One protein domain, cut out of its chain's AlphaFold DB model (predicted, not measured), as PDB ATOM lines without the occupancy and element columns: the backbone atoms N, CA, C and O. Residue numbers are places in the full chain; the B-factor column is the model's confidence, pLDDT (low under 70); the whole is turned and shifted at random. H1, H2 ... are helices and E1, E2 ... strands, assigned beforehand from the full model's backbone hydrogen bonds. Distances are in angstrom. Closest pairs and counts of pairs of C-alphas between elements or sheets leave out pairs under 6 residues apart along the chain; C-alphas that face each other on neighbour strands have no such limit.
ATOM      1  N   CYS A  31       9.843   5.682  33.349       94.81
ATOM      2  CA  CYS A  31       9.245   5.915  34.661       94.81
ATOM      3  C   CYS A  31       9.441   7.371  35.090       94.81
ATOM      4  O   CYS A  31       8.484   8.041  35.481       94.81
ATOM      5  N   ALA A  32      10.663   7.893  34.955       92.94
ATOM      6  CA  ALA A  32      10.948   9.290  35.282       92.94
ATOM      7  C   ALA A  32      10.147  10.261  34.393       92.94
ATOM      8  O   ALA A  32       9.617  11.258  34.886       92.94
ATOM      9  N   SER A  33      10.011   9.948  33.099       94.25
ATOM     10  CA  SER A  33       9.189  10.725  32.164       94.25
ATOM     11  C   SER A  33       7.710  10.734  32.567       94.25
ATOM     12  O   SER A  33       7.103  11.805  32.630       94.25
ATOM     13  N   ALA A  34       7.145   9.576  32.923       94.88
ATOM     14  CA  ALA A  34       5.765   9.476  33.393       94.88
ATOM     15  C   ALA A  34       5.531  10.275  34.690       94.88
ATOM     16  O   ALA A  34       4.529  10.982  34.813       94.88
ATOM     17  N   ILE A  35       6.478  10.235  35.635       95.50
ATOM     18  CA  ILE A  35       6.426  11.038  36.868       95.50
ATOM     19  C   ILE A  35       6.444  12.537  36.550       95.50
ATOM     20  O   ILE A  35       5.672  13.297  37.136       95.50
ATOM     21  N   ALA A  36       7.324  12.975  35.645       93.75
ATOM     22  CA  ALA A  36       7.425  14.379  35.254       93.75
ATOM     23  C   ALA A  36       6.127  14.878  34.601       93.75
ATOM     24  O   ALA A  36       5.643  15.951  34.955       93.75
ATOM     25  N   HIS A  37       5.531  14.070  33.720       94.75
ATOM     26  CA  HIS A  37       4.233  14.363  33.119       94.75
ATOM     27  C   HIS A  37       3.124  14.468  34.174       94.75
ATOM     28  O   HIS A  37       2.360  15.424  34.191       94.75
ATOM     29  N   GLN A  38       3.048  13.533  35.121       96.00
ATOM     30  CA  GLN A  38       1.995  13.580  36.138       96.00
ATOM     31  C   GLN A  38       2.130  14.797  37.067       96.00
ATOM     32  O   GLN A  38       1.130  15.386  37.470       96.00
ATOM     33  N   LYS A  39       3.362  15.225  37.364       94.50
ATOM     34  CA  LYS A  39       3.626  16.455  38.123       94.50
ATOM     35  C   LYS A  39       3.238  17.734  37.377       94.50
ATOM     36  O   LYS A  39       2.985  18.734  38.040       94.50
ATOM     37  N   SER A  40       3.218  17.740  36.041       92.50
ATOM     38  CA  SER A  40       2.762  18.917  35.286       92.50
ATOM     39  C   SER A  40       1.239  19.024  35.239       92.50
ATOM     40  O   SER A  40       0.714  20.128  35.123       92.50
ATOM     41  N   VAL A  41       0.532  17.896  35.357       95.62
ATOM     42  CA  VAL A  41      -0.938  17.842  35.345       95.62
ATOM     43  C   VAL A  41      -1.532  18.044  36.744       95.62
ATOM     44  O   VAL A  41      -2.586  18.661  36.876       95.62
ATOM     45  N   TYR A  42      -0.864  17.555  37.793       95.56
ATOM     46  CA  TYR A  42      -1.374  17.577  39.164       95.56
ATOM     47  C   TYR A  42      -0.428  18.292  40.129       95.56
ATOM     48  O   TYR A  42       0.782  18.066  40.126       95.56
ATOM     49  N   THR A  43      -0.991  19.077  41.050       94.56
ATOM     50  CA  THR A  43      -0.242  19.632  42.184       94.56
ATOM     51  C   THR A  43       0.006  18.540  43.221       94.56
ATOM     52  O   THR A  43      -0.816  18.288  44.098       94.56
ATOM     53  N   LEU A  44       1.147  17.867  43.104       94.31
ATOM     54  CA  LEU A  44       1.574  16.813  44.022       94.31
ATOM     55  C   LEU A  44       2.735  17.296  44.894       94.31
ATOM     56  O   LEU A  44       3.564  18.082  44.423       94.31
ATOM     57  N   PRO A  45       2.858  16.794  46.137       95.88
ATOM     58  CA  PRO A  45       4.039  17.038  46.947       95.88
ATOM     59  C   PRO A  45       5.317  16.661  46.198       95.88
ATOM     60  O   PRO A  45       5.370  15.680  45.441       95.88
ATOM     61  N   HIS A  46       6.370  17.440  46.434       92.00
ATOM     62  CA  HIS A  46       7.671  17.176  45.843       92.00
ATOM     63  C   HIS A  46       8.119  15.743  46.174       92.00
ATOM     64  O   HIS A  46       7.949  15.269  47.291       92.00
ATOM     65  N   GLN A  47       8.665  15.046  45.175       94.19
ATOM     66  CA  GLN A  47       9.132  13.651  45.257       94.19
ATOM     67  C   GLN A  47       8.093  12.565  45.591       94.19
ATOM     68  O   GLN A  47       8.466  11.400  45.520       94.19
ATOM     69  N   LEU A  48       6.811  12.866  45.840       96.94
ATOM     70  CA  LEU A  48       5.824  11.842  46.229       96.94
ATOM     71  C   LEU A  48       5.792  10.642  45.268       96.94
ATOM     72  O   LEU A  48       6.021   9.506  45.672       96.94
ATOM     73  N   LEU A  49       5.576  10.897  43.975       97.25
ATOM     74  CA  LEU A  49       5.535   9.828  42.972       97.25
ATOM     75  C   LEU A  49       6.896   9.154  42.758       97.25
ATOM     76  O   LEU A  49       6.938   7.983  42.399       97.25
ATOM     77  N   GLN A  50       8.001   9.865  43.011       96.31
ATOM     78  CA  GLN A  50       9.333   9.262  42.967       96.31
ATOM     79  C   GLN A  50       9.477   8.233  44.088       96.31
ATOM     80  O   GLN A  50       9.854   7.098  43.818       96.31
ATOM     81  N   ALA A  51       9.125   8.606  45.320       97.56
ATOM     82  CA  ALA A  51       9.180   7.719  46.475       97.56
ATOM     83  C   ALA A  51       8.291   6.485  46.274       97.56
ATOM     84  O   ALA A  51       8.775   5.367  46.416       97.56
ATOM     85  N   ILE A  52       7.036   6.680  45.847       97.19
ATOM     86  CA  ILE A  52       6.113   5.572  45.550       97.19
ATOM     87  C   ILE A  52       6.712   4.649  44.482       97.19
ATOM     88  O   ILE A  52       6.806   3.448  44.697       97.19
ATOM     89  N   SER A  53       7.196   5.196  43.363       96.75
ATOM     90  CA  SER A  53       7.753   4.374  42.279       96.75
ATOM     91  C   SER A  53       8.959   3.525  42.705       96.75
ATOM     92  O   SER A  53       9.131   2.409  42.217       96.75
ATOM     93  N   LEU A  54       9.783   4.031  43.631       97.00
ATOM     94  CA  LEU A  54      10.932   3.304  44.169       97.00
ATOM     95  C   LEU A  54      10.509   2.204  45.146       97.00
ATOM     96  O   LEU A  54      11.136   1.152  45.163       97.00
ATOM     97  N   VAL A  55       9.457   2.422  45.936       96.25
ATOM     98  CA  VAL A  55       8.915   1.395  46.838       96.25
ATOM     99  C   VAL A  55       8.258   0.265  46.045       96.25
ATOM    100  O   VAL A  55       8.522  -0.900  46.315       96.25
ATOM    101  N   GLU A  56       7.452   0.602  45.038       94.50
ATOM    102  CA  GLU A  56       6.663  -0.378  44.278       94.50
ATOM    103  C   GLU A  56       7.485  -1.169  43.254       94.50
ATOM    104  O   GLU A  56       7.135  -2.285  42.878       94.50
ATOM    105  N   SER A  57       8.537  -0.570  42.698       96.25
ATOM    106  CA  SER A  57       9.243  -1.135  41.538       96.25
ATOM    107  C   SER A  57      10.724  -0.766  41.494       96.25
ATOM    108  O   SER A  57      11.352  -0.845  40.437       96.25
ATOM    109  N   GLY A  58      11.299  -0.321  42.612       96.06
ATOM    110  CA  GLY A  58      12.706   0.050  42.688       96.06
ATOM    111  C   GLY A  58      13.622  -1.137  42.410       96.06
ATOM    112  O   GLY A  58      13.581  -2.156  43.094       96.06
ATOM    113  N   ARG A  59      14.510  -0.980  41.429       95.75
ATOM    114  CA  ARG A  59      15.537  -1.959  41.081       95.75
ATOM    115  C   ARG A  59      16.871  -1.258  40.876       95.75
ATOM    116  O   ARG A  59      16.932  -0.166  40.312       95.75
ATOM    117  N   TYR A  60      17.951  -1.901  41.309       95.12
ATOM    118  CA  TYR A  60      19.292  -1.444  40.964       95.12
ATOM    119  C   TYR A  60      19.540  -1.645  39.463       95.12
ATOM    120  O   TYR A  60      19.501  -2.768  38.952       95.12
ATOM    121  N   ASP A  61      19.767  -0.544  38.757       92.69
ATOM    122  CA  ASP A  61      20.200  -0.523  37.367       92.69
ATOM    123  C   ASP A  61      21.730  -0.511  37.340       92.69
ATOM    124  O   ASP A  61      22.368   0.476  37.706       92.69
ATOM    125  N   THR A  62      22.326  -1.620  36.906       91.44
ATOM    126  CA  THR A  62      23.782  -1.778  36.840       91.44
ATOM    127  C   THR A  62      24.426  -0.890  35.781       91.44
ATOM    128  O   THR A  62      25.561  -0.466  35.973       91.44
ATOM    129  N   ALA A  63      23.722  -0.581  34.686       89.38
ATOM    130  CA  ALA A  63      24.244   0.265  33.617       89.38
ATOM    131  C   ALA A  63      24.301   1.732  34.055       89.38
ATOM    132  O   ALA A  63      25.233   2.453  33.705       89.38
ATOM    133  N   ARG A  64      23.313   2.167  34.842       88.44
ATOM    134  CA  ARG A  64      23.221   3.545  35.347       88.44
ATOM    135  C   ARG A  64      23.793   3.720  36.755       88.44
ATOM    136  O   ARG A  64      23.907   4.851  37.209       88.44
ATOM    137  N   GLN A  65      24.140   2.626  37.434       94.38
ATOM    138  CA  GLN A  65      24.630   2.574  38.817       94.38
ATOM    139  C   GLN A  65      23.728   3.299  39.832       94.38
ATOM    140  O   GLN A  65      24.210   3.895  40.794       94.38
ATOM    141  N   ILE A  66      22.411   3.228  39.639       92.81
ATOM    142  CA  ILE A  66      21.409   3.860  40.508       92.81
ATOM    143  C   ILE A  66      20.291   2.877  40.844       92.81
ATOM    144  O   ILE A  66      20.025   1.942  40.092       92.81
ATOM    145  N   VAL A  67      19.584   3.117  41.947       94.88
ATOM    146  CA  VAL A  67      18.265   2.510  42.162       94.88
ATOM    147  C   VAL A  67      17.235   3.385  41.453       94.88
ATOM    148  O   VAL A  67      17.131   4.575  41.744       94.88
ATOM    149  N   THR A  68      16.491   2.807  40.515       95.00
ATOM    150  CA  THR A  68      15.415   3.497  39.790       95.00
ATOM    151  C   THR A  68      14.180   2.608  39.691       95.00
ATOM    152  O   THR A  68      14.265   1.392  39.859       95.00
ATOM    153  N   ALA A  69      13.022   3.209  39.431       96.44
ATOM    154  CA  ALA A  69      11.800   2.461  39.179       96.44
ATOM    155  C   ALA A  69      11.930   1.683  37.862       96.44
ATOM    156  O   ALA A  69      12.211   2.259  36.810       96.44
ATOM    157  N   TRP A  70      11.721   0.372  37.914       96.38
ATOM    158  CA  TRP A  70      11.852  -0.496  36.755       96.38
ATOM    159  C   TRP A  70      10.533  -0.550  35.969       96.38
ATOM    160  O   TRP A  70       9.507  -0.936  36.530       96.38
ATOM    161  N   PRO A  71      10.519  -0.191  34.672       95.50
ATOM    162  CA  PRO A  71       9.271  -0.054  33.912       95.50
ATOM    163  C   PRO A  71       8.570  -1.379  33.622       95.50
ATOM    164  O   PRO A  71       7.374  -1.409  33.347       95.50
ATOM    165  N   TRP A  72       9.317  -2.478  33.651       96.56
ATOM    166  CA  TRP A  72       8.836  -3.807  33.287       96.56
ATOM    167  C   TRP A  72       8.739  -4.690  34.533       96.56
ATOM    168  O   TRP A  72       9.284  -5.792  34.566       96.56
ATOM    169  N   THR A  73       8.104  -4.164  35.577       96.94
ATOM    170  CA  THR A  73       7.768  -4.906  36.797       96.94
ATOM    171  C   THR A  73       6.382  -5.526  36.636       96.94
ATOM    172  O   THR A  73       5.454  -4.853  36.189       96.94
ATOM    173  N   VAL A  74       6.232  -6.805  36.977       97.06
ATOM    174  CA  VAL A  74       4.936  -7.500  37.024       97.06
ATOM    175  C   VAL A  74       4.751  -8.051  38.427       97.06
ATOM    176  O   VAL A  74       5.600  -8.804  38.900       97.06
ATOM    177  N   THR A  75       3.638  -7.698  39.066       94.50
ATOM    178  CA  THR A  75       3.281  -8.175  40.405       94.50
ATOM    179  C   THR A  75       2.027  -9.036  40.322       94.50
ATOM    180  O   THR A  75       1.009  -8.581  39.806       94.50
ATOM    181  N   ALA A  76       2.087 -10.261  40.842       93.50
ATOM    182  CA  ALA A  76       0.946 -11.169  40.947       93.50
ATOM    183  C   ALA A  76       0.990 -11.909  42.288       93.50
ATOM    184  O   ALA A  76       2.052 -12.364  42.703       93.50
ATOM    185  N   GLU A  77      -0.150 -11.994  42.979       90.81
ATOM    186  CA  GLU A  77      -0.280 -12.701  44.270       90.81
ATOM    187  C   GLU A  77       0.749 -12.263  45.338       90.81
ATOM    188  O   GLU A  77       1.210 -13.059  46.150       90.81
ATOM    189  N   GLY A  78       1.144 -10.986  45.328       87.88
ATOM    190  CA  GLY A  78       2.164 -10.446  46.238       87.88
ATOM    191  C   GLY A  78       3.617 -10.690  45.807       87.88
ATOM    192  O   GLY A  78       4.527 -10.200  46.468       87.88
ATOM    193  N   ASN A  79       3.849 -11.373  44.682       88.88
ATOM    194  CA  ASN A  79       5.178 -11.624  44.128       88.88
ATOM    195  C   ASN A  79       5.475 -10.669  42.964       88.88
ATOM    196  O   ASN A  79       4.826 -10.732  41.918       88.88
ATOM    197  N   GLY A  80       6.466  -9.792  43.143       91.25
ATOM    198  CA  GLY A  80       6.967  -8.884  42.108       91.25
ATOM    199  C   GLY A  80       8.162  -9.468  41.350       91.25
ATOM    200  O   GLY A  80       9.140  -9.892  41.961       91.25
ATOM    201  N   ASN A  81       8.107  -9.449  40.018       96.06
ATOM    202  CA  ASN A  81       9.184  -9.876  39.125       96.06
ATOM    203  C   ASN A  81       9.614  -8.736  38.193       96.06
ATOM    204  O   ASN A  81       8.784  -7.969  37.706       96.06
ATOM    205  N   TYR A  82      10.913  -8.665  37.894       96.88
ATOM    206  CA  TYR A  82      11.499  -7.652  37.013       96.88
ATOM    207  C   TYR A  82      11.923  -8.258  35.679       96.88
ATOM    208  O   TYR A  82      12.706  -9.207  35.646       96.88
ATOM    209  N   PHE A  83      11.487  -7.661  34.571       96.88
ATOM    210  CA  PHE A  83      11.764  -8.167  33.228       96.88
ATOM    211  C   PHE A  83      12.688  -7.234  32.442       96.88
ATOM    212  O   PHE A  83      12.587  -6.016  32.555       96.88
ATOM    213  N   PRO A  84      13.589  -7.752  31.598       94.06
ATOM    214  CA  PRO A  84      14.529  -6.907  30.862       94.06
ATOM    215  C   PRO A  84      13.852  -6.083  29.758       94.06
ATOM    216  O   PRO A  84      14.374  -5.051  29.344       94.06
ATOM    217  N   THR A  85      12.690  -6.523  29.266       95.56
ATOM    218  CA  THR A  85      11.976  -5.878  28.162       95.56
ATOM    219  C   THR A  85      10.471  -5.865  28.401       95.56
ATOM    220  O   THR A  85       9.919  -6.746  29.065       95.56
ATOM    221  N   LYS A  86       9.788  -4.910  27.760       96.25
ATOM    222  CA  LYS A  86       8.323  -4.856  27.711       96.25
ATOM    223  C   LYS A  86       7.715  -6.163  27.188       96.25
ATOM    224  O   LYS A  86       6.706  -6.619  27.711       96.25
ATOM    225  N   ALA A  87       8.328  -6.768  26.168       98.31
ATOM    226  CA  ALA A  87       7.842  -8.014  25.579       98.31
ATOM    227  C   ALA A  87       7.890  -9.180  26.578       98.31
ATOM    228  O   ALA A  87       6.925  -9.932  26.670       98.31
ATOM    229  N   ALA A  88       8.971  -9.291  27.360       98.44
ATOM    230  CA  ALA A  88       9.102 -10.317  28.391       98.44
ATOM    231  C   ALA A  88       8.085 -10.124  29.530       98.44
ATOM    232  O   ALA A  88       7.434 -11.088  29.922       98.44
ATOM    233  N   ALA A  89       7.869  -8.884  29.990       98.19
ATOM    234  CA  ALA A  89       6.823  -8.590  30.975       98.19
ATOM    235  C   ALA A  89       5.420  -8.959  30.463       98.19
ATOM    236  O   ALA A  89       4.642  -9.584  31.174       98.19
ATOM    237  N   ILE A  90       5.095  -8.623  29.207       98.25
ATOM    238  CA  ILE A  90       3.804  -8.984  28.599       98.25
ATOM    239  C   ILE A  90       3.649 -10.504  28.475       98.25
ATOM    240  O   ILE A  90       2.554 -11.019  28.690       98.25
ATOM    241  N   ALA A  91       4.714 -11.222  28.111       98.44
ATOM    242  CA  ALA A  91       4.683 -12.679  28.040       98.44
ATOM    243  C   ALA A  91       4.377 -13.301  29.411       98.44
ATOM    244  O   ALA A  91       3.552 -14.208  29.478       98.44
ATOM    245  N   GLU A  92       4.964 -12.770  30.489       97.75
ATOM    246  CA  GLU A  92       4.644 -13.216  31.847       97.75
ATOM    247  C   GLU A  92       3.184 -12.943  32.207       97.75
ATOM    248  O   GLU A  92       2.493 -13.847  32.665       97.75
ATOM    249  N   VAL A  93       2.680 -11.734  31.939       97.19
ATOM    250  CA  VAL A  93       1.266 -11.409  32.195       97.19
ATOM    251  C   VAL A  93       0.342 -12.390  31.473       97.19
ATOM    252  O   VAL A  93      -0.592 -12.895  32.080       97.19
ATOM    253  N   ARG A  94       0.619 -12.718  30.205       98.00
ATOM    254  CA  ARG A  94      -0.178 -13.690  29.435       98.00
ATOM    255  C   ARG A  94      -0.108 -15.110  29.992       98.00
ATOM    256  O   ARG A  94      -1.053 -15.861  29.815       98.00
ATOM    257  N   ARG A  95       1.008 -15.490  30.616       97.12
ATOM    258  CA  ARG A  95       1.190 -16.806  31.245       97.12
ATOM    259  C   ARG A  95       0.385 -16.945  32.545       97.12
ATOM    260  O   ARG A  95       0.103 -18.063  32.957       97.12
ATOM    261  N   LEU A  96       0.082 -15.827  33.205       95.06
ATOM    262  CA  LEU A  96      -0.636 -15.765  34.483       95.06
ATOM    263  C   LEU A  96      -2.168 -15.679  34.336       95.06
ATOM    264  O   LEU A  96      -2.860 -15.716  35.351       95.06
ATOM    265  N   GLN A  97      -2.680 -15.514  33.111       90.44
ATOM    266  CA  GLN A  97      -4.112 -15.421  32.782       90.44
ATOM    267  C   GLN A  97      -4.713 -16.793  32.487       90.44
ATOM    268  O   GLN A  97      -5.898 -16.977  32.842       90.44
TER     269      GLN A  97
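Overview. This is residues 31 to 97 of the 97 residues of the protein "Soluble lytic murein transglycosylase and related regulatory protein" of Rhodospirillaceae bacterium (UniProt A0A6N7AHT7). Two loosely joined lobes lie one after the other along the longest axis: in the first, a helical hairpin of H1 and H2 has a strand hairpin, E1 and E2, packed on H2 mainly through E2; in the second, H3 packs on another strand hairpin, E3 and E4, mainly on E3. Residues 40 to 46 stick out from the first lobe. The printed part has 67 residues, with three named helices and four named strands in the order H1, H2, E1, E2, E3, E4, H3; both two-stranded sheets are antiparallel and the class is mixed, helices and strands. It is only just loose, close to compact, with a radius of gyration of the C-alphas of 13.4 A and spans of 38 by 28 by 21 A.

Arrangement. H1, residues 31 to 41, and H2, residues 48 to 57, form a hairpin: they touch, closest at the C-alphas of Ile 35 and Leu 49, 6.3 A, with a shallow tilt of 31 degrees, opposite ways. E1, residues 58 to 61, and E2, residues 66 to 69, form an antiparallel hairpin, with N 59 and O 68 2.9 A apart. The closest C-alphas of H2 and E2, Ser 57 and Ala 69, are 5.0 A apart. E3, residues 73 to 76, and E4, residues 79 to 82, form an antiparallel hairpin, with N 81 and O 74 2.8 A apart. For E3 and H3, residues 86 to 95, the closest C-alphas are Val 74 and Ala 89, 6.4 A. H2 and H3 are apart. In H1, H2 and H3 every O i to N i+4 pair is within hydrogen-bond range.

Along the chain. H1 begins at C-alpha 31 (9.245, 5.915, 34.661) and is 15.7 A long. H2 is 14.2 A long. H3 is 14.4 A long and ends at C-alpha 95 (1.190, -16.806, 31.245). E1, E2, E3 and E4 measure 9.2, 9.8, 10.1 and 10.3 A.

Size, cuts and confidence. The two C-alphas farthest apart, Thr 43 and Arg 95, are 38.1 A apart. The printed part has no cut and no long link. No printed residue is under 70 in pLDDT.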